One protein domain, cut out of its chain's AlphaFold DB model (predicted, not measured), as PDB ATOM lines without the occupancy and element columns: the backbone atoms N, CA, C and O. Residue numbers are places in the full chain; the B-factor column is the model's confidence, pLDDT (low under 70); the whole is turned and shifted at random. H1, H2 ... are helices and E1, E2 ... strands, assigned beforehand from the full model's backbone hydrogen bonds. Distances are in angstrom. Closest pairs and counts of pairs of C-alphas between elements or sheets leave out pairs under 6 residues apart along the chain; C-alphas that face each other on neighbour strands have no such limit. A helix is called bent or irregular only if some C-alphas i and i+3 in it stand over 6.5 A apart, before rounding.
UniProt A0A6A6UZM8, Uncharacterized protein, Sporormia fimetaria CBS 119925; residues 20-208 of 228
ATOM      1  N   PHE A  20     193.108 265.325 259.936       80.88
ATOM      2  CA  PHE A  20     192.274 265.280 261.140       80.88
ATOM      3  C   PHE A  20     191.541 266.573 261.453       80.88
ATOM      4  O   PHE A  20     190.582 266.543 262.217       80.88
ATOM      5  N   SER A  21     191.959 267.681 260.847       86.81
ATOM      6  CA  SER A  21     191.188 268.920 260.886       86.81
ATOM      7  C   SER A  21     189.937 268.859 260.003       86.81
ATOM      8  O   SER A  21     189.093 269.748 260.093       86.81
ATOM      9  N   LEU A  22     189.799 267.831 259.154       87.56
ATOM     10  CA  LEU A  22     188.571 267.606 258.403       87.56
ATOM     11  C   LEU A  22     187.487 267.016 259.317       87.56
ATOM     12  O   LEU A  22     187.770 266.068 260.059       87.56
ATOM     13  N   PRO A  23     186.238 267.502 259.206       92.00
ATOM     14  CA  PRO A  23     185.088 266.869 259.831       92.00
ATOM     15  C   PRO A  23     184.988 265.377 259.469       92.00
ATOM     16  O   PRO A  23     185.337 264.984 258.342       92.00
ATOM     17  N   PRO A  24     184.525 264.523 260.400       89.94
ATOM     18  CA  PRO A  24     184.425 263.081 260.182       89.94
ATOM     19  C   PRO A  24     183.593 262.718 258.945       89.94
ATOM     20  O   PRO A  24     183.922 261.753 258.258       89.94
ATOM     21  N   GLU A  25     182.590 263.519 258.592       93.00
ATOM     22  CA  GLU A  25     181.741 263.329 257.414       93.00
ATOM     23  C   GLU A  25     182.558 263.395 256.118       93.00
ATOM     24  O   GLU A  25     182.373 262.575 255.218       93.00
ATOM     25  N   LEU A  26     183.502 264.340 256.024       91.19
ATOM     26  CA  LEU A  26     184.372 264.469 254.855       91.19
ATOM     27  C   LEU A  26     185.385 263.329 254.791       91.19
ATOM     28  O   LEU A  26     185.600 262.774 253.714       91.19
ATOM     29  N   ARG A  27     185.964 262.931 255.930       89.69
ATOM     30  CA  ARG A  27     186.877 261.777 255.983       89.69
ATOM     31  C   ARG A  27     186.176 260.503 255.520       89.69
ATOM     32  O   ARG A  27     186.698 259.793 254.666       89.69
ATOM     33  N   ASN A  28     184.955 260.270 255.997       89.44
ATOM     34  CA  ASN A  28     184.143 259.122 255.604       89.44
ATOM     35  C   ASN A  28     183.777 259.152 254.116       89.44
ATOM     36  O   ASN A  28     183.835 258.111 253.463       89.44
ATOM     37  N   LYS A  29     183.469 260.325 253.547       89.50
ATOM     38  CA  LYS A  29     183.270 260.477 252.094       89.50
ATOM     39  C   LYS A  29     184.537 260.133 251.309       89.50
ATOM     40  O   LYS A  29     184.455 259.396 250.329       89.50
ATOM     41  N   ILE A  30     185.701 260.604 251.761       88.38
ATOM     42  CA  ILE A  30     186.994 260.284 251.140       88.38
ATOM     43  C   ILE A  30     187.250 258.775 251.190       88.38
ATOM     44  O   ILE A  30     187.590 258.186 250.165       88.38
ATOM     45  N   TYR A  31     187.023 258.126 252.334       87.94
ATOM     46  CA  TYR A  31     187.162 256.675 252.448       87.94
ATOM     47  C   TYR A  31     186.164 255.920 251.577       87.94
ATOM     48  O   TYR A  31     186.565 254.983 250.902       87.94
ATOM     49  N   THR A  32     184.906 256.355 251.514       86.00
ATOM     50  CA  THR A  32     183.875 255.742 250.656       86.00
ATOM     51  C   THR A  32     184.242 255.823 249.173       86.00
ATOM     52  O   THR A  32     183.897 254.942 248.393       86.00
ATOM     53  N   TYR A  33     184.950 256.882 248.775       84.31
ATOM     54  CA  TYR A  33     185.423 257.051 247.407       84.31
ATOM     55  C   TYR A  33     186.698 256.245 247.118       84.31
ATOM     56  O   TYR A  33     186.842 255.669 246.041       84.31
ATOM     57  N   CYS A  34     187.633 256.210 248.070       84.19
ATOM     58  CA  CYS A  34     188.951 255.605 247.870       84.19
ATOM     59  C   CYS A  34     188.975 254.097 248.129       84.19
ATOM     60  O   CYS A  34     189.784 253.391 247.523       84.19
ATOM     61  N   LEU A  35     188.139 253.618 249.049       84.00
ATOM     62  CA  LEU A  35     188.066 252.224 249.449       84.00
ATOM     63  C   LEU A  35     186.914 251.531 248.728       84.00
ATOM     64  O   LEU A  35     185.822 252.091 248.614       84.00
ATOM     65  N   PRO A  36     187.121 250.283 248.296       76.81
ATOM     66  CA  PRO A  36     186.023 249.410 247.937       76.81
ATOM     67  C   PRO A  36     184.968 249.345 249.044       76.81
ATOM     68  O   PRO A  36     185.343 249.292 250.222       76.81
ATOM     69  N   PRO A  37     183.670 249.272 248.704       78.31
ATOM     70  CA  PRO A  37     182.665 248.907 249.686       78.31
ATOM     71  C   PRO A  37     183.041 247.558 250.303       78.31
ATOM     72  O   PRO A  37     183.320 246.590 249.595       78.31
ATOM     73  N   LEU A  38     183.038 247.498 251.636       69.19
ATOM     74  CA  LEU A  38     183.177 246.257 252.391       69.19
ATOM     75  C   LEU A  38     181.897 245.436 252.192       69.19
ATOM     76  O   LEU A  38     181.005 245.441 253.040       69.19
ATOM     77  N   THR A  39     181.738 244.783 251.043       61.41
ATOM     78  CA  THR A  39     180.575 243.918 250.835       61.41
ATOM     79  C   THR A  39     180.653 242.748 251.812       61.41
ATOM     80  O   THR A  39     181.702 242.118 251.973       61.41
ATOM     81  N   LYS A  40     179.545 242.495 252.516       52.56
ATOM     82  CA  LYS A  40     179.447 241.468 253.557       52.56
ATOM     83  C   LYS A  40     179.750 240.089 252.966       52.56
ATOM     84  O   LYS A  40     178.995 239.612 252.135       52.56
ATOM     85  N   ARG A  41     180.831 239.495 253.479       44.81
ATOM     86  CA  ARG A  41     181.299 238.100 253.401       44.81
ATOM     87  C   ARG A  41     181.280 237.390 252.023       44.81
ATOM     88  O   ARG A  41     180.231 237.253 251.405       44.81
ATOM     89  N   PRO A  42     182.413 236.786 251.615       44.59
ATOM     90  CA  PRO A  42     182.480 235.912 250.448       44.59
ATOM     91  C   PRO A  42     181.487 234.748 250.521       44.59
ATOM     92  O   PRO A  42     181.607 233.887 251.391       44.59
ATOM     93  N   GLY A  43     180.598 234.649 249.535       49.50
ATOM     94  CA  GLY A  43     180.352 233.358 248.893       49.50
ATOM     95  C   GLY A  43     181.473 233.081 247.878       49.50
ATOM     96  O   GLY A  43     182.128 234.030 247.438       49.50
ATOM     97  N   PRO A  44     181.709 231.823 247.469       55.06
ATOM     98  CA  PRO A  44     182.798 231.455 246.554       55.06
ATOM     99  C   PRO A  44     182.798 232.210 245.213       55.06
ATOM    100  O   PRO A  44     183.847 232.274 244.576       55.06
ATOM    101  N   ASN A  45     181.672 232.824 244.830       60.28
ATOM    102  CA  ASN A  45     181.482 233.473 243.531       60.28
ATOM    103  C   ASN A  45     181.212 234.994 243.605       60.28
ATOM    104  O   ASN A  45     181.082 235.615 242.561       60.28
ATOM    105  N   ASN A  46     181.139 235.607 244.799       61.94
ATOM    106  CA  ASN A  46     180.692 237.006 244.974       61.94
ATOM    107  C   ASN A  46     181.684 237.864 245.776       61.94
ATOM    108  O   ASN A  46     181.301 238.626 246.665       61.94
ATOM    109  N   LEU A  47     182.979 237.726 245.504       64.38
ATOM    110  CA  LEU A  47     183.993 238.552 246.149       64.38
ATOM    111  C   LEU A  47     184.208 239.845 245.380       64.38
ATOM    112  O   LEU A  47     184.657 239.827 244.241       64.38
ATOM    113  N   SER A  48     183.946 240.977 246.031       73.94
ATOM    114  CA  SER A  48     184.566 242.231 245.629       73.94
ATOM    115  C   SER A  48     186.080 242.095 245.810       73.94
ATOM    116  O   SER A  48     186.543 241.853 246.929       73.94
ATOM    117  N   SER A  49     186.843 242.244 244.734       83.62
ATOM    118  CA  SER A  49     188.297 242.096 244.752       83.62
ATOM    119  C   SER A  49     188.993 243.345 244.235       83.62
ATOM    120  O   SER A  49     188.510 244.064 243.357       83.62
ATOM    121  N   ILE A  50     190.174 243.601 244.786       86.00
ATOM    122  CA  ILE A  50     191.084 244.612 244.257       86.00
ATOM    123  C   ILE A  50     192.005 243.898 243.277       86.00
ATOM    124  O   ILE A  50     192.799 243.047 243.679       86.00
ATOM    125  N   HIS A  51     191.891 244.240 241.999       84.88
ATOM    126  CA  HIS A  51     192.738 243.702 240.949       84.88
ATOM    127  C   HIS A  51     193.974 244.577 240.780       84.88
ATOM    128  O   HIS A  51     193.895 245.767 240.476       84.88
ATOM    129  N   ILE A  52     195.136 243.974 240.980       87.31
ATOM    130  CA  ILE A  52     196.426 244.637 240.862       87.31
ATOM    131  C   ILE A  52     197.088 244.133 239.587       87.31
ATOM    132  O   ILE A  52     197.259 242.929 239.381       87.31
ATOM    133  N   THR A  53     197.452 245.079 238.728       85.56
ATOM    134  CA  THR A  53     198.146 244.811 237.469       85.56
ATOM    135  C   THR A  53     199.483 245.527 237.476       85.56
ATOM    136  O   THR A  53     199.622 246.624 238.026       85.56
ATOM    137  N   TYR A  54     200.485 244.911 236.857       82.38
ATOM    138  CA  TYR A  54     201.779 245.544 236.664       82.38
ATOM    139  C   TYR A  54     202.003 245.837 235.188       82.38
ATOM    140  O   TYR A  54     201.976 244.941 234.346       82.38
ATOM    141  N   ASN A  55     202.251 247.109 234.881       79.25
ATOM    142  CA  ASN A  55     202.657 247.530 233.553       79.25
ATOM    143  C   ASN A  55     204.160 247.851 233.566       79.25
ATOM    144  O   ASN A  55     204.537 248.914 234.056       79.25
ATOM    145  N   PRO A  56     205.026 247.001 232.987       72.06
ATOM    146  CA  PRO A  56     206.472 247.236 232.980       72.06
ATOM    147  C   PRO A  56     206.888 248.473 232.173       72.06
ATOM    148  O   PRO A  56     208.027 248.910 232.271       72.06
ATOM    149  N   ARG A  57     205.993 249.019 231.338       75.00
ATOM    150  CA  ARG A  57     206.257 250.212 230.520       75.00
ATOM    151  C   ARG A  57     205.816 251.512 231.193       75.00
ATOM    152  O   ARG A  57     206.075 252.577 230.648       75.00
ATOM    153  N   GLY A  58     205.116 251.429 232.324       70.06
ATOM    154  CA  GLY A  58     204.625 252.587 233.061       70.06
ATOM    155  C   GLY A  58     205.429 252.814 234.343       70.06
ATOM    156  O   GLY A  58     205.828 251.844 234.985       70.06
ATOM    157  N   PRO A  59     205.626 254.071 234.770       57.97
ATOM    158  CA  PRO A  59     206.280 254.367 236.044       57.97
ATOM    159  C   PRO A  59     205.420 253.995 237.266       57.97
ATOM    160  O   PRO A  59     205.904 254.067 238.392       57.97
ATOM    161  N   GLN A  60     204.145 253.628 237.075       60.97
ATOM    162  CA  GLN A  60     203.184 253.419 238.158       60.97
ATOM    163  C   GLN A  60     202.511 252.043 238.077       60.97
ATOM    164  O   GLN A  60     202.140 251.566 237.003       60.97
ATOM    165  N   GLN A  61     202.356 251.410 239.243       60.16
ATOM    166  CA  GLN A  61     201.494 250.243 239.424       60.16
ATOM    167  C   GLN A  61     200.036 250.705 239.413       60.16
ATOM    168  O   GLN A  61     199.685 251.632 240.143       60.16
ATOM    169  N   ASN A  62     199.187 250.038 238.631       62.12
ATOM    170  CA  ASN A  62     197.771 250.380 238.549       62.12
ATOM    171  C   ASN A  62     196.946 249.368 239.355       62.12
ATOM    172  O   ASN A  62     196.952 248.164 239.072       62.12
ATOM    173  N   ALA A  63     196.229 249.870 240.363       60.06
ATOM    174  CA  ALA A  63     195.281 249.103 241.163       60.06
ATOM    175  C   ALA A  63     193.844 249.475 240.769       60.06
ATOM    176  O   ALA A  63     193.396 250.615 240.940       60.06
ATOM    177  N   HIS A  64     193.117 248.492 240.253       66.94
ATOM    178  CA  HIS A  64     191.746 248.626 239.784       66.94
ATOM    179  C   HIS A  64     190.805 247.899 240.741       66.94
ATOM    180  O   HIS A  64     191.066 246.767 241.145       66.94
ATOM    181  N   TYR A  65     189.694 248.530 241.106       61.53
ATOM    182  CA  TYR A  65     188.645 247.846 241.850       61.53
ATOM    183  C   TYR A  65     187.651 247.216 240.883       61.53
ATOM    184  O   TYR A  65     187.094 247.922 240.042       61.53
ATOM    185  N   ILE A  66     187.404 245.914 241.027       59.12
ATOM    186  CA  ILE A  66     186.393 245.199 240.246       59.12
ATOM    187  C   ILE A  66     185.291 244.755 241.208       59.12
ATOM    188  O   ILE A  66     185.526 244.016 242.167       59.12
ATOM    189  N   SER A  67     184.072 245.243 240.968       52.62
ATOM    190  CA  SER A  67     182.897 244.817 241.729       52.62
ATOM    191  C   SER A  67     182.546 243.377 241.359       52.62
ATOM    192  O   SER A  67     182.602 243.018 240.179       52.62
ATOM    193  N   ALA A  68     182.111 242.576 242.335       53.78
ATOM    194  CA  ALA A  68     181.680 241.191 242.122       53.78
ATOM    195  C   ALA A  68     180.634 241.055 240.998       53.78
ATOM    196  O   ALA A  68     180.665 240.106 240.224       53.78
ATOM    197  N   THR A  69     179.755 242.049 240.850       47.72
ATOM    198  CA  THR A  69     178.717 242.104 239.806       47.72
ATOM    199  C   THR A  69     179.244 242.277 238.379       47.72
ATOM    200  O   THR A  69     178.479 242.128 237.435       47.72
ATOM    201  N   SER A  70     180.529 242.588 238.202       49.94
ATOM    202  CA  SER A  70     181.159 242.851 236.896       49.94
ATOM    203  C   SER A  70     182.182 241.786 236.476       49.94
ATOM    204  O   SER A  70     182.859 241.933 235.460       49.94
ATOM    205  N   ALA A  71     182.337 240.720 237.266       43.56
ATOM    206  CA  ALA A  71     183.482 239.827 237.175       43.56
ATOM    207  C   ALA A  71     183.324 238.741 236.093       43.56
ATOM    208  O   ALA A  71     182.962 237.606 236.386       43.56
ATOM    209  N   ASN A  72     183.714 239.058 234.853       50.00
ATOM    210  CA  ASN A  72     184.368 238.061 234.005       50.00
ATOM    211  C   ASN A  72     185.895 238.269 234.108       50.00
ATOM    212  O   ASN A  72     186.437 239.184 233.482       50.00
ATOM    213  N   PRO A  73     186.618 237.470 234.918       47.06
ATOM    214  CA  PRO A  73     188.047 237.669 235.185       47.06
ATOM    215  C   PRO A  73     188.943 237.499 233.946       47.06
ATOM    216  O   PRO A  73     190.117 237.864 233.994       47.06
ATOM    217  N   ALA A  74     188.403 236.998 232.827       48.03
ATOM    218  CA  ALA A  74     189.110 236.885 231.554       48.03
ATOM    219  C   ALA A  74     189.507 238.244 230.930       48.03
ATOM    220  O   ALA A  74     190.385 238.281 230.070       48.03
ATOM    221  N   TYR A  75     188.913 239.359 231.374       47.34
ATOM    222  CA  TYR A  75     189.040 240.666 230.711       47.34
ATOM    223  C   TYR A  75     190.215 241.554 231.161       47.34
ATOM    224  O   TYR A  75     190.443 242.604 230.567       47.34
ATOM    225  N   VAL A  76     190.994 241.170 232.181       51.72
ATOM    226  CA  VAL A  76     192.060 242.043 232.738       51.72
ATOM    227  C   VAL A  76     193.453 241.756 232.141       51.72
ATOM    228  O   VAL A  76     194.436 242.410 232.491       51.72
ATOM    229  N   ASP A  77     193.575 240.817 231.198       47.47
ATOM    230  CA  ASP A  77     194.842 240.583 230.490       47.47
ATOM    231  C   ASP A  77     194.995 241.549 229.303       47.47
ATOM    232  O   ASP A  77     194.606 241.257 228.174       47.47
ATOM    233  N   THR A  78     195.598 242.711 229.563       48.81
ATOM    234  CA  THR A  78     195.803 243.807 228.589       48.81
ATOM    235  C   THR A  78     196.561 243.429 227.305       48.81
ATOM    236  O   THR A  78     196.551 244.210 226.353       48.81
ATOM    237  N   LYS A  79     197.219 242.261 227.229       43.81
ATOM    238  CA  LYS A  79     197.900 241.806 226.000       43.81
ATOM    239  C   LYS A  79     197.179 240.683 225.260       43.81
ATOM    240  O   LYS A  79     197.263 240.655 224.034       43.81
ATOM    241  N   TYR A  80     196.485 239.786 225.960       39.75
ATOM    242  CA  TYR A  80     195.705 238.713 225.323       39.75
ATOM    243  C   TYR A  80     194.274 239.120 224.974       39.75
ATOM    244  O   TYR A  80     193.706 238.563 224.034       39.75
ATOM    245  N   SER A  81     193.733 240.124 225.663       46.59
ATOM    246  CA  SER A  81     192.420 240.709 225.393       46.59
ATOM    247  C   SER A  81     192.291 241.111 223.920       46.59
ATOM    248  O   SER A  81     191.362 240.664 223.268       46.59
ATOM    249  N   ARG A  82     193.303 241.739 223.307       41.81
ATOM    250  CA  ARG A  82     193.220 242.186 221.901       41.81
ATOM    251  C   ARG A  82     193.030 241.064 220.863       41.81
ATOM    252  O   ARG A  82     192.440 241.298 219.813       41.81
ATOM    253  N   ALA A  83     193.552 239.863 221.123       42.31
ATOM    254  CA  ALA A  83     193.435 238.719 220.209       42.31
ATOM    255  C   ALA A  83     192.175 237.873 220.473       42.31
ATOM    256  O   ALA A  83     191.672 237.229 219.555       42.31
ATOM    257  N   TYR A  84     191.664 237.884 221.708       43.72
ATOM    258  CA  TYR A  84     190.390 237.252 222.069       43.72
ATOM    259  C   TYR A  84     189.185 238.145 221.730       43.72
ATOM    260  O   TYR A  84     188.179 237.641 221.240       43.72
ATOM    261  N   GLU A  85     189.316 239.467 221.876       47.19
ATOM    262  CA  GLU A  85     188.309 240.480 221.524       47.19
ATOM    263  C   GLU A  85     187.906 240.390 220.052       47.19
ATOM    264  O   GLU A  85     186.722 240.428 219.744       47.19
ATOM    265  N   LEU A  86     188.859 240.175 219.140       48.84
ATOM    266  CA  LEU A  86     188.552 240.010 217.713       48.84
ATOM    267  C   LEU A  86     187.774 238.722 217.400       48.84
ATOM    268  O   LEU A  86     187.162 238.631 216.339       48.84
ATOM    269  N   ARG A  87     187.801 237.725 218.293       44.00
ATOM    270  CA  ARG A  87     187.182 236.414 218.064       44.00
ATOM    271  C   ARG A  87     185.842 236.246 218.787       44.00
ATOM    272  O   ARG A  87     184.971 235.576 218.249       44.00
ATOM    273  N   GLU A  88     185.655 236.862 219.957       43.22
ATOM    274  CA  GLU A  88     184.375 236.848 220.691       43.22
ATOM    275  C   GLU A  88     183.456 238.040 220.389       43.22
ATOM    276  O   GLU A  88     182.242 237.904 220.549       43.22
ATOM    277  N   ALA A  89     183.965 239.162 219.862       46.59
ATOM    278  CA  ALA A  89     183.109 240.265 219.400       46.59
ATOM    279  C   ALA A  89     182.153 239.858 218.261       46.59
ATOM    280  O   ALA A  89     181.207 240.583 217.969       46.59
ATOM    281  N   ALA A  90     182.371 238.696 217.636       48.91
ATOM    282  CA  ALA A  90     181.464 238.134 216.644       48.91
ATOM    283  C   ALA A  90     180.221 237.447 217.249       48.91
ATOM    284  O   ALA A  90     179.238 237.300 216.534       48.91
ATOM    285  N   ASN A  91     180.237 237.039 218.531       42.44
ATOM    286  CA  ASN A  91     179.214 236.139 219.092       42.44
ATOM    287  C   ASN A  91     178.626 236.537 220.462       42.44
ATOM    288  O   ASN A  91     177.720 235.852 220.934       42.44
ATOM    289  N   CYS A  92     179.078 237.615 221.106       35.62
ATOM    290  CA  CYS A  92     178.543 238.037 222.408       35.62
ATOM    291  C   CYS A  92     177.732 239.335 222.278       35.62
ATOM    292  O   CYS A  92     178.293 240.421 222.147       35.62
ATOM    293  N   SER A  93     176.400 239.225 222.322       38.41
ATOM    294  CA  SER A  93     175.461 240.348 222.180       38.41
ATOM    295  C   SER A  93     175.291 241.203 223.438       38.41
ATOM    296  O   SER A  93     174.616 242.223 223.381       38.41
ATOM    297  N   GLU A  94     175.903 240.853 224.568       44.34
ATOM    298  CA  GLU A  94     175.749 241.615 225.805       44.34
ATOM    299  C   GLU A  94     176.941 241.392 226.744       44.34
ATOM    300  O   GLU A  94     177.309 240.258 227.024       44.34
ATOM    301  N   HIS A  95     177.464 242.499 227.281       44.88
ATOM    302  CA  HIS A  95     178.364 242.631 228.441       44.88
ATOM    303  C   HIS A  95     179.854 242.929 228.181       44.88
ATOM    304  O   HIS A  95     180.587 242.191 227.537       44.88
ATOM    305  N   VAL A  96     180.270 244.045 228.803       40.06
ATOM    306  CA  VAL A  96     181.557 244.767 228.742       40.06
ATOM    307  C   VAL A  96     181.796 245.496 227.415       40.06
ATOM    308  O   VAL A  96     182.641 245.150 226.597       40.06
ATOM    309  N   ARG A  97     181.033 246.576 227.215       39.56
ATOM    310  CA  ARG A  97     181.222 247.501 226.097       39.56
ATOM    311  C   ARG A  97     182.440 248.381 226.392       39.56
ATOM    312  O   ARG A  97     182.346 249.344 227.148       39.56
ATOM    313  N   TRP A  98     183.574 248.084 225.767       36.78
ATOM    314  CA  TRP A  98     184.498 249.152 225.406       36.78
ATOM    315  C   TRP A  98     183.765 250.008 224.369       36.78
ATOM    316  O   TRP A  98     183.642 249.630 223.204       36.78
ATOM    317  N   CYS A  99     183.160 251.113 224.798       37.66
ATOM    318  CA  CYS A  99     182.535 252.036 223.865       37.66
ATOM    319  C   CYS A  99     183.652 252.739 223.094       37.66
ATOM    320  O   CYS A  99     184.405 253.541 223.646       37.66
ATOM    321  N   ARG A 100     183.776 252.431 221.804       35.72
ATOM    322  CA  ARG A 100     184.439 253.342 220.878       35.72
ATOM    323  C   ARG A 100     183.518 254.550 220.771       35.72
ATOM    324  O   ARG A 100     182.415 254.418 220.246       35.72
ATOM    325  N   ASP A 101     183.930 255.695 221.308       37.97
ATOM    326  CA  ASP A 101     183.185 256.925 221.069       37.97
ATOM    327  C   ASP A 101     183.251 257.217 219.569       37.97
ATOM    328  O   ASP A 101     184.319 257.506 219.016       37.97
ATOM    329  N   ASN A 102     182.099 257.101 218.903       45.09
ATOM    330  CA  ASN A 102     181.970 257.250 217.452       45.09
ATOM    331  C   ASN A 102     182.357 258.653 216.955       45.09
ATOM    332  O   ASN A 102     182.499 258.846 215.753       45.09
ATOM    333  N   LEU A 103     182.543 259.615 217.862       48.16
ATOM    334  CA  LEU A 103     182.893 260.991 217.521       48.16
ATOM    335  C   LEU A 103     184.407 261.216 217.406       48.16
ATOM    336  O   LEU A 103     184.827 261.950 216.520       48.16
ATOM    337  N   ASN A 104     185.234 260.559 218.234       41.09
ATOM    338  CA  ASN A 104     186.660 260.913 218.336       41.09
ATOM    339  C   ASN A 104     187.634 259.730 218.184       41.09
ATOM    340  O   ASN A 104     188.844 259.938 218.194       41.09
ATOM    341  N   GLY A 105     187.161 258.482 218.075       38.09
ATOM    342  CA  GLY A 105     188.041 257.318 217.883       38.09
ATOM    343  C   GLY A 105     188.940 256.967 219.080       38.09
ATOM    344  O   GLY A 105     189.720 256.017 218.991       38.09
ATOM    345  N   TYR A 106     188.808 257.680 220.199       32.69
ATOM    346  CA  TYR A 106     189.427 257.343 221.475       32.69
ATOM    347  C   TYR A 106     188.509 256.408 222.267       32.69
ATOM    348  O   TYR A 106     187.290 256.566 222.278       32.69
ATOM    349  N   TRP A 107     189.104 255.423 222.933       41.72
ATOM    350  CA  TRP A 107     188.397 254.568 223.878       41.72
ATOM    351  C   TRP A 107     188.096 255.383 225.136       41.72
ATOM    352  O   TRP A 107     189.016 255.727 225.880       41.72
ATOM    353  N   THR A 108     186.830 255.721 225.365       36.88
ATOM    354  CA  THR A 108     186.399 256.333 226.621       36.88
ATOM    355  C   THR A 108     186.017 255.233 227.604       36.88
ATOM    356  O   THR A 108     185.347 254.257 227.269       36.88
ATOM    357  N   TYR A 109     186.521 255.350 228.835       41.28
ATOM    358  CA  TYR A 109     186.110 254.471 229.923       41.28
ATOM    359  C   TYR A 109     184.617 254.689 230.167       41.28
ATOM    360  O   TYR A 109     184.203 255.816 230.443       41.28
ATOM    361  N   ASP A 110     183.814 253.623 230.106       42.22
ATOM    362  CA  ASP A 110     182.465 253.671 230.660       42.22
ATOM    363  C   ASP A 110     182.575 254.177 232.109       42.22
ATOM    364  O   ASP A 110     183.379 253.684 232.901       42.22
ATOM    365  N   SER A 111     181.765 255.171 232.466       42.56
ATOM    366  CA  SER A 111     181.560 255.627 233.847       42.56
ATOM    367  C   SER A 111     181.150 254.504 234.824       42.56
ATOM    368  O   SER A 111     181.211 254.690 236.041       42.56
ATOM    369  N   ARG A 112     180.766 253.325 234.309       50.59
ATOM    370  CA  ARG A 112     180.515 252.075 235.054       50.59
ATOM    371  C   ARG A 112     181.726 251.131 235.120       50.59
ATOM    372  O   ARG A 112     181.616 250.041 235.678       50.59
ATOM    373  N   GLY A 113     182.858 251.524 234.545       46.59
ATOM    374  CA  GLY A 113     184.107 250.774 234.554       46.59
ATOM    375  C   GLY A 113     184.717 250.636 235.956       46.59
ATOM    376  O   GLY A 113     184.278 251.289 236.911       46.59
ATOM    377  N   PRO A 114     185.738 249.775 236.108       53.25
ATOM    378  CA  PRO A 114     186.393 249.542 237.387       53.25
ATOM    379  C   PRO A 114     186.909 250.863 237.956       53.25
ATOM    380  O   PRO A 114     187.738 251.539 237.341       53.25
ATOM    381  N   ARG A 115     186.408 251.247 239.136       57.97
ATOM    382  CA  ARG A 115     186.837 252.481 239.797       57.97
ATOM    383  C   ARG A 115     188.341 252.390 240.031       57.97
ATOM    384  O   ARG A 115     188.827 251.409 240.604       57.97
ATOM    385  N   ILE A 116     189.077 253.407 239.586       63.03
ATOM    386  CA  ILE A 116     190.477 253.570 239.978       63.03
ATOM    387  C   ILE A 116     190.460 253.647 241.498       63.03
ATOM    388  O   ILE A 116     189.845 254.549 242.070       63.03
ATOM    389  N   THR A 117     191.070 252.664 242.157       63.59
ATOM    390  CA  THR A 117     191.132 252.708 243.614       63.59
ATOM    391  C   THR A 117     191.904 253.955 244.010       63.59
ATOM    392  O   THR A 117     193.015 254.194 243.533       63.59
ATOM    393  N   GLY A 118     191.340 254.753 244.914       68.19
ATOM    394  CA  GLY A 118     192.003 255.938 245.457       68.19
ATOM    395  C   GLY A 118     193.214 255.602 246.334       68.19
ATOM    396  O   GLY A 118     193.600 256.413 247.165       68.19
ATOM    397  N   ILE A 119     193.829 254.421 246.193       75.12
ATOM    398  CA  ILE A 119     194.999 253.994 246.968       75.12
ATOM    399  C   ILE A 119     196.155 254.986 246.785       75.12
ATOM    400  O   ILE A 119     196.836 255.306 247.757       75.12
ATOM    401  N   GLY A 120     196.322 255.555 245.585       75.50
ATOM    402  CA  GLY A 120     197.286 256.637 245.354       75.50
ATOM    403  C   GLY A 120     197.003 257.881 246.208       75.50
ATOM    404  O   GLY A 120     197.925 258.469 246.769       75.50
ATOM    405  N   ILE A 121     195.724 258.228 246.390       79.25
ATOM    406  CA  ILE A 121     195.288 259.342 247.247       79.25
ATOM    407  C   ILE A 121     195.581 259.022 248.716       79.25
ATOM    408  O   ILE A 121     196.108 259.868 249.439       79.25
ATOM    409  N   LEU A 122     195.318 257.785 249.154       79.06
ATOM    410  CA  LEU A 122     195.662 257.336 250.506       79.06
ATOM    411  C   LEU A 122     197.173 257.446 250.762       79.06
ATOM    412  O   LEU A 122     197.573 257.809 251.863       79.06
ATOM    413  N   GLY A 123     198.004 257.198 249.744       79.31
ATOM    414  CA  GLY A 123     199.462 257.306 249.820       79.31
ATOM    415  C   GLY A 123     199.999 258.725 250.045       79.31
ATOM    416  O   GLY A 123     201.075 258.873 250.626       79.31
ATOM    417  N   ALA A 124     199.258 259.770 249.658       82.25
ATOM    418  CA  ALA A 124     199.695 261.159 249.828       82.25
ATOM    419  C   ALA A 124     199.732 261.598 251.305       82.25
ATOM    420  O   ALA A 124     200.563 262.420 251.692       82.25
ATOM    421  N   CYS A 125     198.874 261.024 252.156       85.81
ATOM    422  CA  CYS A 125     198.855 261.304 253.587       85.81
ATOM    423  C   CYS A 125     199.181 260.041 254.388       85.81
ATOM    424  O   CYS A 125     198.348 259.151 254.550       85.81
ATOM    425  N   LYS A 126     200.379 259.996 254.989       87.81
ATOM    426  CA  LYS A 126     200.833 258.865 255.827       87.81
ATOM    427  C   LYS A 126     199.829 258.488 256.921       87.81
ATOM    428  O   LYS A 126     199.758 257.326 257.310       87.81
ATOM    429  N   GLN A 127     199.096 259.468 257.442       88.19
ATOM    430  CA  GLN A 127     198.111 259.247 258.492       88.19
ATOM    431  C   GLN A 127     196.854 258.564 257.944       88.19
ATOM    432  O   GLN A 127     196.508 257.495 258.439       88.19
ATOM    433  N   MET A 128     196.273 259.093 256.859       88.25
ATOM    434  CA  MET A 128     195.159 258.445 256.150       88.25
ATOM    435  C   MET A 128     195.502 257.013 255.760       88.25
ATOM    436  O   MET A 128     194.701 256.105 255.962       88.25
ATOM    437  N   TYR A 129     196.710 256.807 255.232       89.69
ATOM    438  CA  TYR A 129     197.187 255.484 254.865       89.69
ATOM    439  C   TYR A 129     197.220 254.533 256.062       89.69
ATOM    440  O   TYR A 129     196.781 253.398 255.945       89.69
ATOM    441  N   ARG A 130     197.717 254.970 257.228       90.06
ATOM    442  CA  ARG A 130     197.780 254.119 258.432       90.06
ATOM    443  C   ARG A 130     196.399 253.660 258.896       90.06
ATOM    444  O   ARG A 130     196.286 252.531 259.361       90.06
ATOM    445  N   GLU A 131     195.389 254.511 258.758       89.75
ATOM    446  CA  GLU A 131     194.005 254.202 259.133       89.75
ATOM    447  C   GLU A 131     193.303 253.327 258.095       89.75
ATOM    448  O   GLU A 131     192.623 252.367 258.445       89.75
ATOM    449  N   ALA A 132     193.504 253.626 256.813       90.44
ATOM    450  CA  ALA A 132     192.865 252.912 255.718       90.44
ATOM    451  C   ALA A 132     193.547 251.576 255.390       90.44
ATOM    452  O   ALA A 132     192.903 250.677 254.853       90.44
ATOM    453  N   ALA A 133     194.836 251.414 255.703       91.38
ATOM    454  CA  ALA A 133     195.607 250.229 255.334       91.38
ATOM    455  C   ALA A 133     194.950 248.919 255.806       91.38
ATOM    456  O   ALA A 133     194.778 248.034 254.968       91.38
ATOM    457  N   PRO A 134     194.507 248.762 257.070       91.75
ATOM    458  CA  PRO A 134     193.790 247.557 257.483       91.75
ATOM    459  C   PRO A 134     192.551 247.277 256.628       91.75
ATOM    460  O   PRO A 134     192.291 246.125 256.300       91.75
ATOM    461  N   MET A 135     191.819 248.313 256.207       89.25
ATOM    462  CA  MET A 135     190.621 248.173 255.374       89.25
ATOM    463  C   MET A 135     190.937 247.803 253.924       89.25
ATOM    464  O   MET A 135     190.104 247.174 253.288       89.25
ATOM    465  N   VAL A 136     192.105 248.184 253.399       89.94
ATOM    466  CA  VAL A 136     192.559 247.816 252.045       89.94
ATOM    467  C   VAL A 136     193.123 246.398 252.034       89.94
ATOM    468  O   VAL A 136     192.708 245.564 251.236       89.94
ATOM    469  N   TYR A 137     194.071 246.106 252.927       91.75
ATOM    470  CA  TYR A 137     194.851 244.863 252.893       91.75
ATOM    471  C   TYR A 137     194.132 243.658 253.521       91.75
ATOM    472  O   TYR A 137     194.557 242.521 253.311       91.75
ATOM    473  N   SER A 138     193.027 243.887 254.240       89.88
ATOM    474  CA  SER A 138     192.108 242.818 254.656       89.88
ATOM    475  C   SER A 138     191.211 242.314 253.524       89.88
ATOM    476  O   SER A 138     190.588 241.265 253.677       89.88
ATOM    477  N   GLN A 139     191.143 243.026 252.394       88.50
ATOM    478  CA  GLN A 139     190.329 242.621 251.252       88.50
ATOM    479  C   GLN A 139     190.996 241.523 250.427       88.50
ATOM    480  O   GLN A 139     192.149 241.144 250.641       88.50
ATOM    481  N   TYR A 140     190.239 241.020 249.456       88.94
ATOM    482  CA  TYR A 140     190.712 240.037 248.500       88.94
ATOM    483  C   TYR A 140     191.534 240.714 247.401       88.94
ATOM    484  O   TYR A 140     190.990 241.425 246.552       88.94
ATOM    485  N   LEU A 141     192.853 240.518 247.434       91.50
ATOM    486  CA  LEU A 141     193.767 241.067 246.436       91.50
ATOM    487  C   LEU A 141     194.008 240.034 245.335       91.50
ATOM    488  O   LEU A 141     194.550 238.962 245.604       91.50
ATOM    489  N   VAL A 142     193.630 240.370 244.105       89.88
ATOM    490  CA  VAL A 142     193.833 239.529 242.921       89.88
ATOM    491  C   VAL A 142     194.926 240.148 242.066       89.88
ATOM    492  O   VAL A 142     194.784 241.242 241.533       89.88
ATOM    493  N   PHE A 143     196.028 239.441 241.914       90.94
ATOM    494  CA  PHE A 143     197.140 239.833 241.065       90.94
ATOM    495  C   PHE A 143     196.938 239.224 239.686       90.94
ATOM    496  O   PHE A 143     196.739 238.015 239.572       90.94
ATOM    497  N   ALA A 144     196.986 240.049 238.640       87.38
ATOM    498  CA  ALA A 144     196.797 239.570 237.272       87.38
ATOM    499  C   ALA A 144     197.884 238.570 236.857       87.38
ATOM    500  O   ALA A 144     197.607 237.629 236.116       87.38
ATOM    501  N   ASP A 145     199.104 238.750 237.365       87.50
ATOM    502  CA  ASP A 145     200.251 237.920 237.026       87.50
ATOM    503  C   ASP A 145     201.292 237.841 238.170       87.50
ATOM    504  O   ASP A 145     201.318 238.695 239.064       87.50
ATOM    505  N   PRO A 146     202.202 236.848 238.152       90.62
ATOM    506  CA  PRO A 146     203.244 236.695 239.172       90.62
ATOM    507  C   PRO A 146     204.232 237.863 239.311       90.62
ATOM    508  O   PRO A 146     204.799 238.038 240.388       90.62
ATOM    509  N   GLU A 147     204.476 238.637 238.249       90.31
ATOM    510  CA  GLU A 147     205.343 239.822 238.307       90.31
ATOM    511  C   GLU A 147     204.679 240.912 239.144       90.31
ATOM    512  O   GLU A 147     205.310 241.471 240.037       90.31
ATOM    513  N   SER A 148     203.385 241.158 238.911       90.19
ATOM    514  CA  SER A 148     202.616 242.124 239.699       90.19
ATOM    515  C   SER A 148     202.610 241.775 241.186       90.19
ATOM    516  O   SER A 148     202.811 242.651 242.028       90.19
ATOM    517  N   PHE A 149     202.491 240.485 241.510       93.88
ATOM    518  CA  PHE A 149     202.563 240.013 242.885       93.88
ATOM    519  C   PHE A 149     203.958 240.197 243.501       93.88
ATOM    520  O   PHE A 149     204.075 240.650 244.642       93.88
ATOM    521  N   LEU A 150     205.020 239.892 242.752       93.38
ATOM    522  CA  LEU A 150     206.398 240.069 243.208       93.38
ATOM    523  C   LEU A 150     206.733 241.544 243.468       93.38
ATOM    524  O   LEU A 150     207.232 241.877 244.542       93.38
ATOM    525  N   MET A 151     206.412 242.421 242.518       91.44
ATOM    526  CA  MET A 151     206.649 243.862 242.631       91.44
ATOM    527  C   MET A 151     205.871 244.475 243.797       91.44
ATOM    528  O   MET A 151     206.398 245.290 244.556       91.44
ATOM    529  N   PHE A 152     204.625 244.042 243.989       93.31
ATOM    530  CA  PHE A 152     203.832 244.426 245.147       93.31
ATOM    531  C   PHE A 152     204.489 243.971 246.458       93.31
ATOM    532  O   PHE A 152     204.688 244.779 247.367       93.31
ATOM    533  N   ALA A 153     204.901 242.701 246.549       94.69
ATOM    534  CA  ALA A 153     205.568 242.168 247.734       94.69
ATOM    535  C   ALA A 153     206.863 242.928 248.062       94.69
ATOM    536  O   ALA A 153     207.128 243.189 249.235       94.69
ATOM    537  N   GLN A 154     207.643 243.339 247.055       93.88
ATOM    538  CA  GLN A 154     208.855 244.148 247.227       93.88
ATOM    539  C   GLN A 154     208.561 245.551 247.777       93.88
ATOM    540  O   GLN A 154     209.263 245.993 248.687       93.88
ATOM    541  N   GLY A 155     207.492 246.205 247.312       90.44
ATOM    542  CA  GLY A 155     207.108 247.552 247.751       90.44
ATOM    543  C   GLY A 155     206.471 247.631 249.146       90.44
ATOM    544  O   GLY A 155     206.419 248.704 249.744       90.44
ATOM    545  N   LEU A 156     205.992 246.515 249.703       92.62
ATOM    546  CA  LEU A 156     205.320 246.525 251.005       92.62
ATOM    547  C   LEU A 156     206.267 246.807 252.177       92.62
ATOM    548  O   LEU A 156     207.335 246.213 252.293       92.62
ATOM    549  N   SER A 157     205.835 247.624 253.135       93.44
ATOM    550  CA  SER A 157     206.499 247.674 254.444       93.44
ATOM    551  C   SER A 157     206.190 246.408 255.257       93.44
ATOM    552  O   SER A 157     205.129 245.810 255.072       93.44
ATOM    553  N   GLY A 158     207.054 246.024 256.205       94.69
ATOM    554  CA  GLY A 158     206.781 244.883 257.098       94.69
ATOM    555  C   GLY A 158     205.470 245.037 257.881       94.69
ATOM    556  O   GLY A 158     204.669 244.107 257.969       94.69
ATOM    557  N   ARG A 159     205.176 246.260 258.350       93.56
ATOM    558  CA  ARG A 159     203.911 246.583 259.031       93.56
ATOM    559  C   ARG A 159     202.697 246.353 258.132       93.56
ATOM    560  O   ARG A 159     201.706 245.798 258.588       93.56
ATOM    561  N   THR A 160     202.761 246.789 256.875       93.56
ATOM    562  CA  THR A 160     201.660 246.623 255.915       93.56
ATOM    563  C   THR A 160     201.509 245.171 255.479       93.56
ATOM    564  O   THR A 160     200.390 244.680 255.382       93.56
ATOM    565  N   ALA A 161     202.619 244.464 255.266       94.62
ATOM    566  CA  ALA A 161     202.602 243.057 254.891       94.62
ATOM    567  C   ALA A 161     201.829 242.223 255.927       94.62
ATOM    568  O   ALA A 161     200.973 241.424 255.553       94.62
ATOM    569  N   GLY A 162     202.034 242.480 257.225       94.19
ATOM    570  CA  GLY A 162     201.303 241.813 258.309       94.19
ATOM    571  C   GLY A 162     199.774 241.987 258.284       94.19
ATOM    572  O   GLY A 162     199.078 241.239 258.971       94.19
ATOM    573  N   LEU A 163     199.238 242.925 257.493       94.50
ATOM    574  CA  LEU A 163     197.798 243.152 257.319       94.50
ATOM    575  C   LEU A 163     197.180 242.312 256.196       94.50
ATOM    576  O   LEU A 163     195.958 242.227 256.126       94.50
ATOM    577  N   LEU A 164     197.990 241.689 255.334       94.06
ATOM    578  CA  LEU A 164     197.487 240.857 254.242       94.06
ATOM    579  C   LEU A 164     196.716 239.654 254.789       94.06
ATOM    580  O   LEU A 164     197.191 238.967 255.698       94.06
ATOM    581  N   ARG A 165     195.532 239.392 254.226       92.06
ATOM    582  CA  ARG A 165     194.690 238.243 254.601       92.06
ATOM    583  C   ARG A 165     194.372 237.330 253.427       92.06
ATOM    584  O   ARG A 165     194.512 236.116 253.563       92.06
ATOM    585  N   HIS A 166     194.017 237.892 252.275       91.25
ATOM    586  CA  HIS A 166     193.588 237.106 251.124       91.25
ATOM    587  C   HIS A 166     194.303 237.556 249.852       91.25
ATOM    588  O   HIS A 166     194.188 238.706 249.432       91.25
ATOM    589  N   VAL A 167     195.048 236.634 249.249       92.44
ATOM    590  CA  VAL A 167     195.825 236.870 248.034       92.44
ATOM    591  C   VAL A 167     195.506 235.791 247.008       92.44
ATOM    592  O   VAL A 167     195.579 234.594 247.283       92.44
ATOM    593  N   GLU A 168     195.210 236.222 245.795       90.69
ATOM    594  CA  GLU A 168     195.055 235.370 244.629       90.69
ATOM    595  C   GLU A 168     195.989 235.848 243.528       90.69
ATOM    596  O   GLU A 168     196.097 237.041 243.273       90.69
ATOM    597  N   VAL A 169     196.678 234.921 242.874       90.00
ATOM    598  CA  VAL A 169     197.543 235.211 241.732       90.00
ATOM    599  C   VAL A 169     196.998 234.461 240.524       90.00
ATOM    600  O   VAL A 169     197.044 233.223 240.471       90.00
ATOM    601  N   GLY A 170     196.465 235.227 239.574       83.62
ATOM    602  CA  GLY A 170     195.960 234.770 238.287       83.62
ATOM    603  C   GLY A 170     197.054 234.618 237.223       83.62
ATOM    604  O   GLY A 170     198.252 234.685 237.508       83.62
ATOM    605  N   GLY A 171     196.625 234.375 235.980       68.75
ATOM    606  CA  GLY A 171     197.463 234.567 234.788       68.75
ATOM    607  C   GLY A 171     198.591 233.554 234.566       68.75
ATOM    608  O   GLY A 171     199.673 233.919 234.093       68.75
ATOM    609  N   TRP A 172     198.380 232.271 234.876       64.38
ATOM    610  CA  TRP A 172     199.371 231.254 234.523       64.38
ATOM    611  C   TRP A 172     199.201 230.897 233.052       64.38
ATOM    612  O   TRP A 172     198.191 230.324 232.639       64.38
ATOM    613  N   ALA A 173     200.199 231.251 232.247       59.12
ATOM    614  CA  ALA A 173     200.173 230.949 230.827       59.12
ATOM    615  C   ALA A 173     200.161 229.425 230.633       59.12
ATOM    616  O   ALA A 173     200.995 228.710 231.187       59.12
ATOM    617  N   TYR A 174     199.251 228.934 229.789       55.88
ATOM    618  CA  TYR A 174     199.047 227.510 229.486       55.88
ATOM    619  C   TYR A 174     200.251 226.825 228.799       55.88
ATOM    620  O   TYR A 174     200.203 225.642 228.465       55.88
ATOM    621  N   ARG A 175     201.356 227.541 228.552       59.25
ATOM    622  CA  ARG A 175     202.494 226.991 227.810       59.25
ATOM    623  C   ARG A 175     203.431 226.203 228.721       59.25
ATOM    624  O   ARG A 175     204.074 226.752 229.620       59.25
ATOM    625  N   ARG A 176     203.523 224.906 228.430       60.78
ATOM    626  CA  ARG A 176     204.474 223.970 229.026       60.78
ATOM    627  C   ARG A 176     205.895 224.414 228.657       60.78
ATOM    628  O   ARG A 176     206.207 224.609 227.489       60.78
ATOM    629  N   ASP A 177     206.680 224.751 229.683       72.12
ATOM    630  CA  ASP A 177     208.086 224.339 229.871       72.12
ATOM    631  C   ASP A 177     208.943 225.426 230.528       72.12
ATOM    632  O   ASP A 177     209.353 225.264 231.680       72.12
ATOM    633  N   LYS A 178     209.197 226.563 229.866       78.00
ATOM    634  CA  LYS A 178     210.113 227.600 230.402       78.00
ATOM    635  C   LYS A 178     209.399 228.772 231.078       78.00
ATOM    636  O   LYS A 178     209.805 229.195 232.160       78.00
ATOM    637  N   ALA A 179     208.322 229.277 230.476       78.06
ATOM    638  CA  ALA A 179     207.568 230.408 231.023       78.06
ATOM    639  C   ALA A 179     206.919 230.057 232.373       78.06
ATOM    640  O   ALA A 179     207.039 230.814 233.335       78.06
ATOM    641  N   HIS A 180     206.342 228.858 232.470       80.31
ATOM    642  CA  HIS A 180     205.725 228.354 233.694       80.31
ATOM    643  C   HIS A 180     206.719 228.241 234.866       80.31
ATOM    644  O   HIS A 180     206.421 228.662 235.983       80.31
ATOM    645  N   LYS A 181     207.939 227.734 234.619       83.69
ATOM    646  CA  LYS A 181     208.992 227.661 235.650       83.69
ATOM    647  C   LYS A 181     209.370 229.050 236.170       83.69
ATOM    648  O   LYS A 181     209.470 229.231 237.380       83.69
ATOM    649  N   ARG A 182     209.516 230.038 235.275       84.88
ATOM    650  CA  ARG A 182     209.804 231.436 235.652       84.88
ATOM    651  C   ARG A 182     208.680 232.046 236.489       84.88
ATOM    652  O   ARG A 182     208.954 232.653 237.517       84.88
ATOM    653  N   GLN A 183     207.428 231.850 236.083       85.56
ATOM    654  CA  GLN A 183     206.255 232.324 236.824       85.56
ATOM    655  C   GLN A 183     206.179 231.716 238.231       85.56
ATOM    656  O   GLN A 183     206.046 232.445 239.213       85.56
ATOM    657  N   ARG A 184     206.360 230.394 238.349       85.19
ATOM    658  CA  ARG A 184     206.403 229.705 239.647       85.19
ATOM    659  C   ARG A 184     207.528 230.229 240.538       85.19
ATOM    660  O   ARG A 184     207.289 230.460 241.719       85.19
ATOM    661  N   LEU A 185     208.723 230.428 239.979       88.88
ATOM    662  CA  LEU A 185     209.860 230.979 240.714       88.88
ATOM    663  C   LEU A 185     209.536 232.371 241.270       88.88
ATOM    664  O   LEU A 185     209.775 232.622 242.445       88.88
ATOM    665  N   ARG A 186     208.908 233.247 240.478       89.75
ATOM    666  CA  ARG A 186     208.494 234.587 240.930       89.75
ATOM    667  C   ARG A 186     207.466 234.538 242.054       89.75
ATOM    668  O   ARG A 186     207.637 235.235 243.048       89.75
ATOM    669  N   CYS A 187     206.458 233.668 241.954       89.56
ATOM    670  CA  CYS A 187     205.521 233.443 243.058       89.56
ATOM    671  C   CYS A 187     206.247 232.971 244.325       89.56
ATOM    672  O   CYS A 187     205.965 233.457 245.415       89.56
ATOM    673  N   GLN A 188     207.204 232.046 244.197       90.38
ATOM    674  CA  GLN A 188     207.999 231.569 245.332       90.38
ATOM    675  C   GLN A 188     208.853 232.685 245.948       90.38
ATOM    676  O   GLN A 188     208.890 232.801 247.170       90.38
ATOM    677  N   MET A 189     209.478 233.531 245.126       93.69
ATOM    678  CA  MET A 189     210.230 234.701 245.591       93.69
ATOM    679  C   MET A 189     209.326 235.692 246.327       93.69
ATOM    680  O   MET A 189     209.662 236.120 247.428       93.69
ATOM    681  N   ALA A 190     208.155 236.005 245.767       92.81
ATOM    682  CA  ALA A 190     207.181 236.896 246.387       92.81
ATOM    683  C   ALA A 190     206.738 236.368 247.762       92.81
ATOM    684  O   ALA A 190     206.740 237.106 248.744       92.81
ATOM    685  N   LEU A 191     206.444 235.068 247.865       93.00
ATOM    686  CA  LEU A 191     206.110 234.422 249.138       93.00
ATOM    687  C   LEU A 191     207.280 234.429 250.131       93.00
ATOM    688  O   LEU A 191     207.057 234.623 251.325       93.00
ATOM    689  N   GLY A 192     208.515 234.244 249.653       94.38
ATOM    690  CA  GLY A 192     209.727 234.375 250.463       94.38
ATOM    691  C   GLY A 192     209.847 235.767 251.083       94.38
ATOM    692  O   GLY A 192     209.990 235.883 252.300       94.38
ATOM    693  N   ILE A 193     209.667 236.811 250.267       95.44
ATOM    694  CA  ILE A 193     209.678 238.213 250.703       95.44
ATOM    695  C   ILE A 193     208.561 238.486 251.715       95.44
ATOM    696  O   ILE A 193     208.799 239.117 252.741       95.44
ATOM    697  N   LEU A 194     207.338 238.004 251.473       95.06
ATOM    698  CA  LEU A 194     206.235 238.180 252.426       95.06
ATOM    699  C   LEU A 194     206.529 237.497 253.768       95.06
ATOM    700  O   LEU A 194     206.278 238.072 254.829       95.06
ATOM    701  N   LYS A 195     207.102 236.292 253.742       94.00
ATOM    702  CA  LYS A 195     207.507 235.579 254.957       94.00
ATOM    703  C   LYS A 195     208.571 236.356 255.735       94.00
ATOM    704  O   LYS A 195     208.446 236.495 256.950       94.00
ATOM    705  N   GLU A 196     209.585 236.878 255.046       95.69
ATOM    706  CA  GLU A 196     210.637 237.715 255.636       95.69
ATOM    707  C   GLU A 196     210.064 238.999 256.248       95.69
ATOM    708  O   GLU A 196     210.394 239.361 257.376       95.69
ATOM    709  N   LYS A 197     209.099 239.624 255.564       95.69
ATOM    710  CA  LYS A 197     208.377 240.815 256.035       95.69
ATOM    711  C   LYS A 197     207.388 240.544 257.172       95.69
ATOM    712  O   LYS A 197     206.736 241.474 257.641       95.69
ATOM    713  N   GLY A 198     207.287 239.303 257.646       93.81
ATOM    714  CA  GLY A 198     206.513 238.952 258.831       93.81
ATOM    715  C   GLY A 198     205.035 238.669 258.571       93.81
ATOM    716  O   GLY A 198     204.244 238.736 259.513       93.81
ATOM    717  N   VAL A 199     204.641 238.319 257.343       94.56
ATOM    718  CA  VAL A 199     203.286 237.806 257.082       94.56
ATOM    719  C   VAL A 199     203.113 236.457 257.780       94.56
ATOM    720  O   VAL A 199     203.761 235.475 257.421       94.56
ATOM    721  N   ARG A 200     202.243 236.412 258.795       88.75
ATOM    722  CA  ARG A 200     201.957 235.202 259.594       88.75
ATOM    723  C   ARG A 200     200.552 234.644 259.372       88.75
ATOM    724  O   ARG A 200     200.345 233.447 259.526       88.75
ATOM    725  N   GLU A 201     199.605 235.501 259.005       88.25
ATOM    726  CA  GLU A 201     198.166 235.201 259.004       88.25
ATOM    727  C   GLU A 201     197.557 235.320 257.604       88.25
ATOM    728  O   GLU A 201     196.521 235.953 257.404       88.25
ATOM    729  N   LEU A 202     198.213 234.725 256.608       89.25
ATOM    730  CA  LEU A 202     197.622 234.635 255.278       89.25
ATOM    731  C   LEU A 202     196.521 233.565 255.303       89.25
ATOM    732  O   LEU A 202     196.810 232.375 255.417       89.25
ATOM    733  N   MET A 203     195.261 233.998 255.244       86.50
ATOM    734  CA  MET A 203     194.083 233.130 255.323       86.50
ATOM    735  C   MET A 203     193.821 232.403 254.007       86.50
ATOM    736  O   MET A 203     193.438 231.236 253.997       86.50
ATOM    737  N   THR A 204     194.006 233.093 252.883       84.81
ATOM    738  CA  THR A 204     193.773 232.520 251.556       84.81
ATOM    739  C   THR A 204     194.929 232.871 250.639       84.81
ATOM    740  O   THR A 204     195.261 234.043 250.478       84.81
ATOM    741  N   LEU A 205     195.523 231.842 250.036       88.00
ATOM    742  CA  LEU A 205     196.500 231.968 248.965       88.00
ATOM    743  C   LEU A 205     196.058 231.082 247.806       88.00
ATOM    744  O   LEU A 205     196.133 229.858 247.907       88.00
ATOM    745  N   ARG A 206     195.610 231.691 246.709       85.81
ATOM    746  CA  ARG A 206     195.246 230.964 245.488       85.81
ATOM    747  C   ARG A 206     196.258 231.227 244.390       85.81
ATOM    748  O   ARG A 206     196.556 232.368 244.060       85.81
ATOM    749  N   LEU A 207     196.797 230.148 243.838       84.94
ATOM    750  CA  LEU A 207     197.760 230.175 242.746       84.94
ATOM    751  C   LEU A 207     197.146 229.412 241.569       84.94
ATOM    752  O   LEU A 207     197.083 228.182 241.588       84.94
ATOM    753  N   HIS A 208     196.649 230.134 240.567       79.12
ATOM    754  CA  HIS A 208     195.893 229.533 239.469       79.12
ATOM    755  C   HIS A 208     196.803 228.937 238.394       79.12
ATOM    756  O   HIS A 208     196.992 229.557 237.361       79.12
TER     757      HIS A 208
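AT A GLANCE: This is residues 20 to 208 of the 228 residues of an uncharacterized protein of Sporormia fimetaria CBS 119925 (UniProt A0A6A6UZM8). A twisted sheet of five strands runs through the model, with H6 packed on one face and the long H8 side by side with H6. Near the sheet's E2 edge H4 and H5 fold back on each other with H1 close by, while H3 and a long stretch without named elements, residues 89 to 118, reach out on another side, where residues 86 to 94 stick out. The printed part has 189 residues with eight named helices and five named strands, in the order H1 E1 E2 H2 H3 H4 H5 E3 H6 H7 E4 H8 E5, and its class is mixed, helices and strands. The sheet is mixed, in the order E2 E1 E3 E4 E5. The whole is compact, with a radius of gyration of the C-alphas of 18.0 A and spans of 51 by 46 by 36 A.

HOW THE PARTS SIT: E1, residues 49 to 53, and E2, residues 62 to 66, are an antiparallel hairpin, with N 51 and O 64 2.8 A apart, within hydrogen-bond range. E1 is parallel to E3, residues 140 to 143, with N 52 and O 142 at 2.8 A. E3 is parallel to E4, residues 166 to 169, with N 143 and O 168 at 2.8 A. E4 is parallel to E5, residues 204 to 207, with N 169 and O 206 at 2.8 A; E2 and E5 are the edge strands. H6, residues 146 to 155, is on one face of the sheet in a two-layer arrangement, helix over sheet, at a height over the sheet of 8.5 A. It lies over E1 and, only just, with 3 C-alphas, over E3, and stands up from the sheet at 43 degrees. H8, residues 179 to 196, touches H6 at a shallow tilt of 24 degrees, the same way, the closest C-alphas being those of Leu 150 and Ala 190, 4.6 A. H8 is only just not on the sheet, with 4 pairs of C-alphas within 10 A. With H7, residues 158 to 161, two strand-helix-strand units form, parallel neighbour strands joined through helices: E3, H6 H7, E4 and E4, H8, E5, both with right-handed crossovers. H4, residues 119 to 124, only grazes the sheet, and touches H5, residues 126 to 137, only at the corner, closest at the C-alphas of Leu 122 and Tyr 129, 5.0 A. H1, residues 24 to 34, only just touches H4, with 3 pairs of C-alphas within 8 A, closest at Cys 34 and Ile 119, 6.3 A. H2, residues 73 to 76, only grazes the sheet and is close to but not clearly touching H3, residues 81 to 88; the C-alphas of Tyr 75 and Ser 81 are 6.3 A apart. Every O i to N i+4 pair is within hydrogen-bond range in H1, H4, H6 and H8, against 2 of 4 in H3 and 6 of 8 in H5; H2 and H7 are too short for such a pair.

IN THESE COORDINATES: H1 begins at C-alpha 24 (184.425, 263.081, 260.182) and is 15.1 A long. E1 measures 12.5 A, E2 12.6 A, H2 6.4 A, H3 10.1 A and H4 9.0 A. H5, 15.5 A, is only just irregular: C-alphas 131 and 134 are 6.9 A apart. E3 is 9.8 A, H6 14.4 A, H7 5.1 A and E4 10.4 A. H8, the longest helix, is 25.9 A and begins at C-alpha 179 (207.568, 230.408, 231.023). E5, 10.0 A, ends at C-alpha 207 (197.760, 230.175, 242.746).

THE WHOLE: The C-alphas farthest apart, of Pro 23 and Asp 177, are 56.9 A apart, and the printed part has no cut. The links H1 to E1, 14 residues, and H3 to H4, 30 residues, are long. The mean pLDDT of the printed part is 72.5, with residues 38 to 47, 59 to 118 and 171 to 176 under 70.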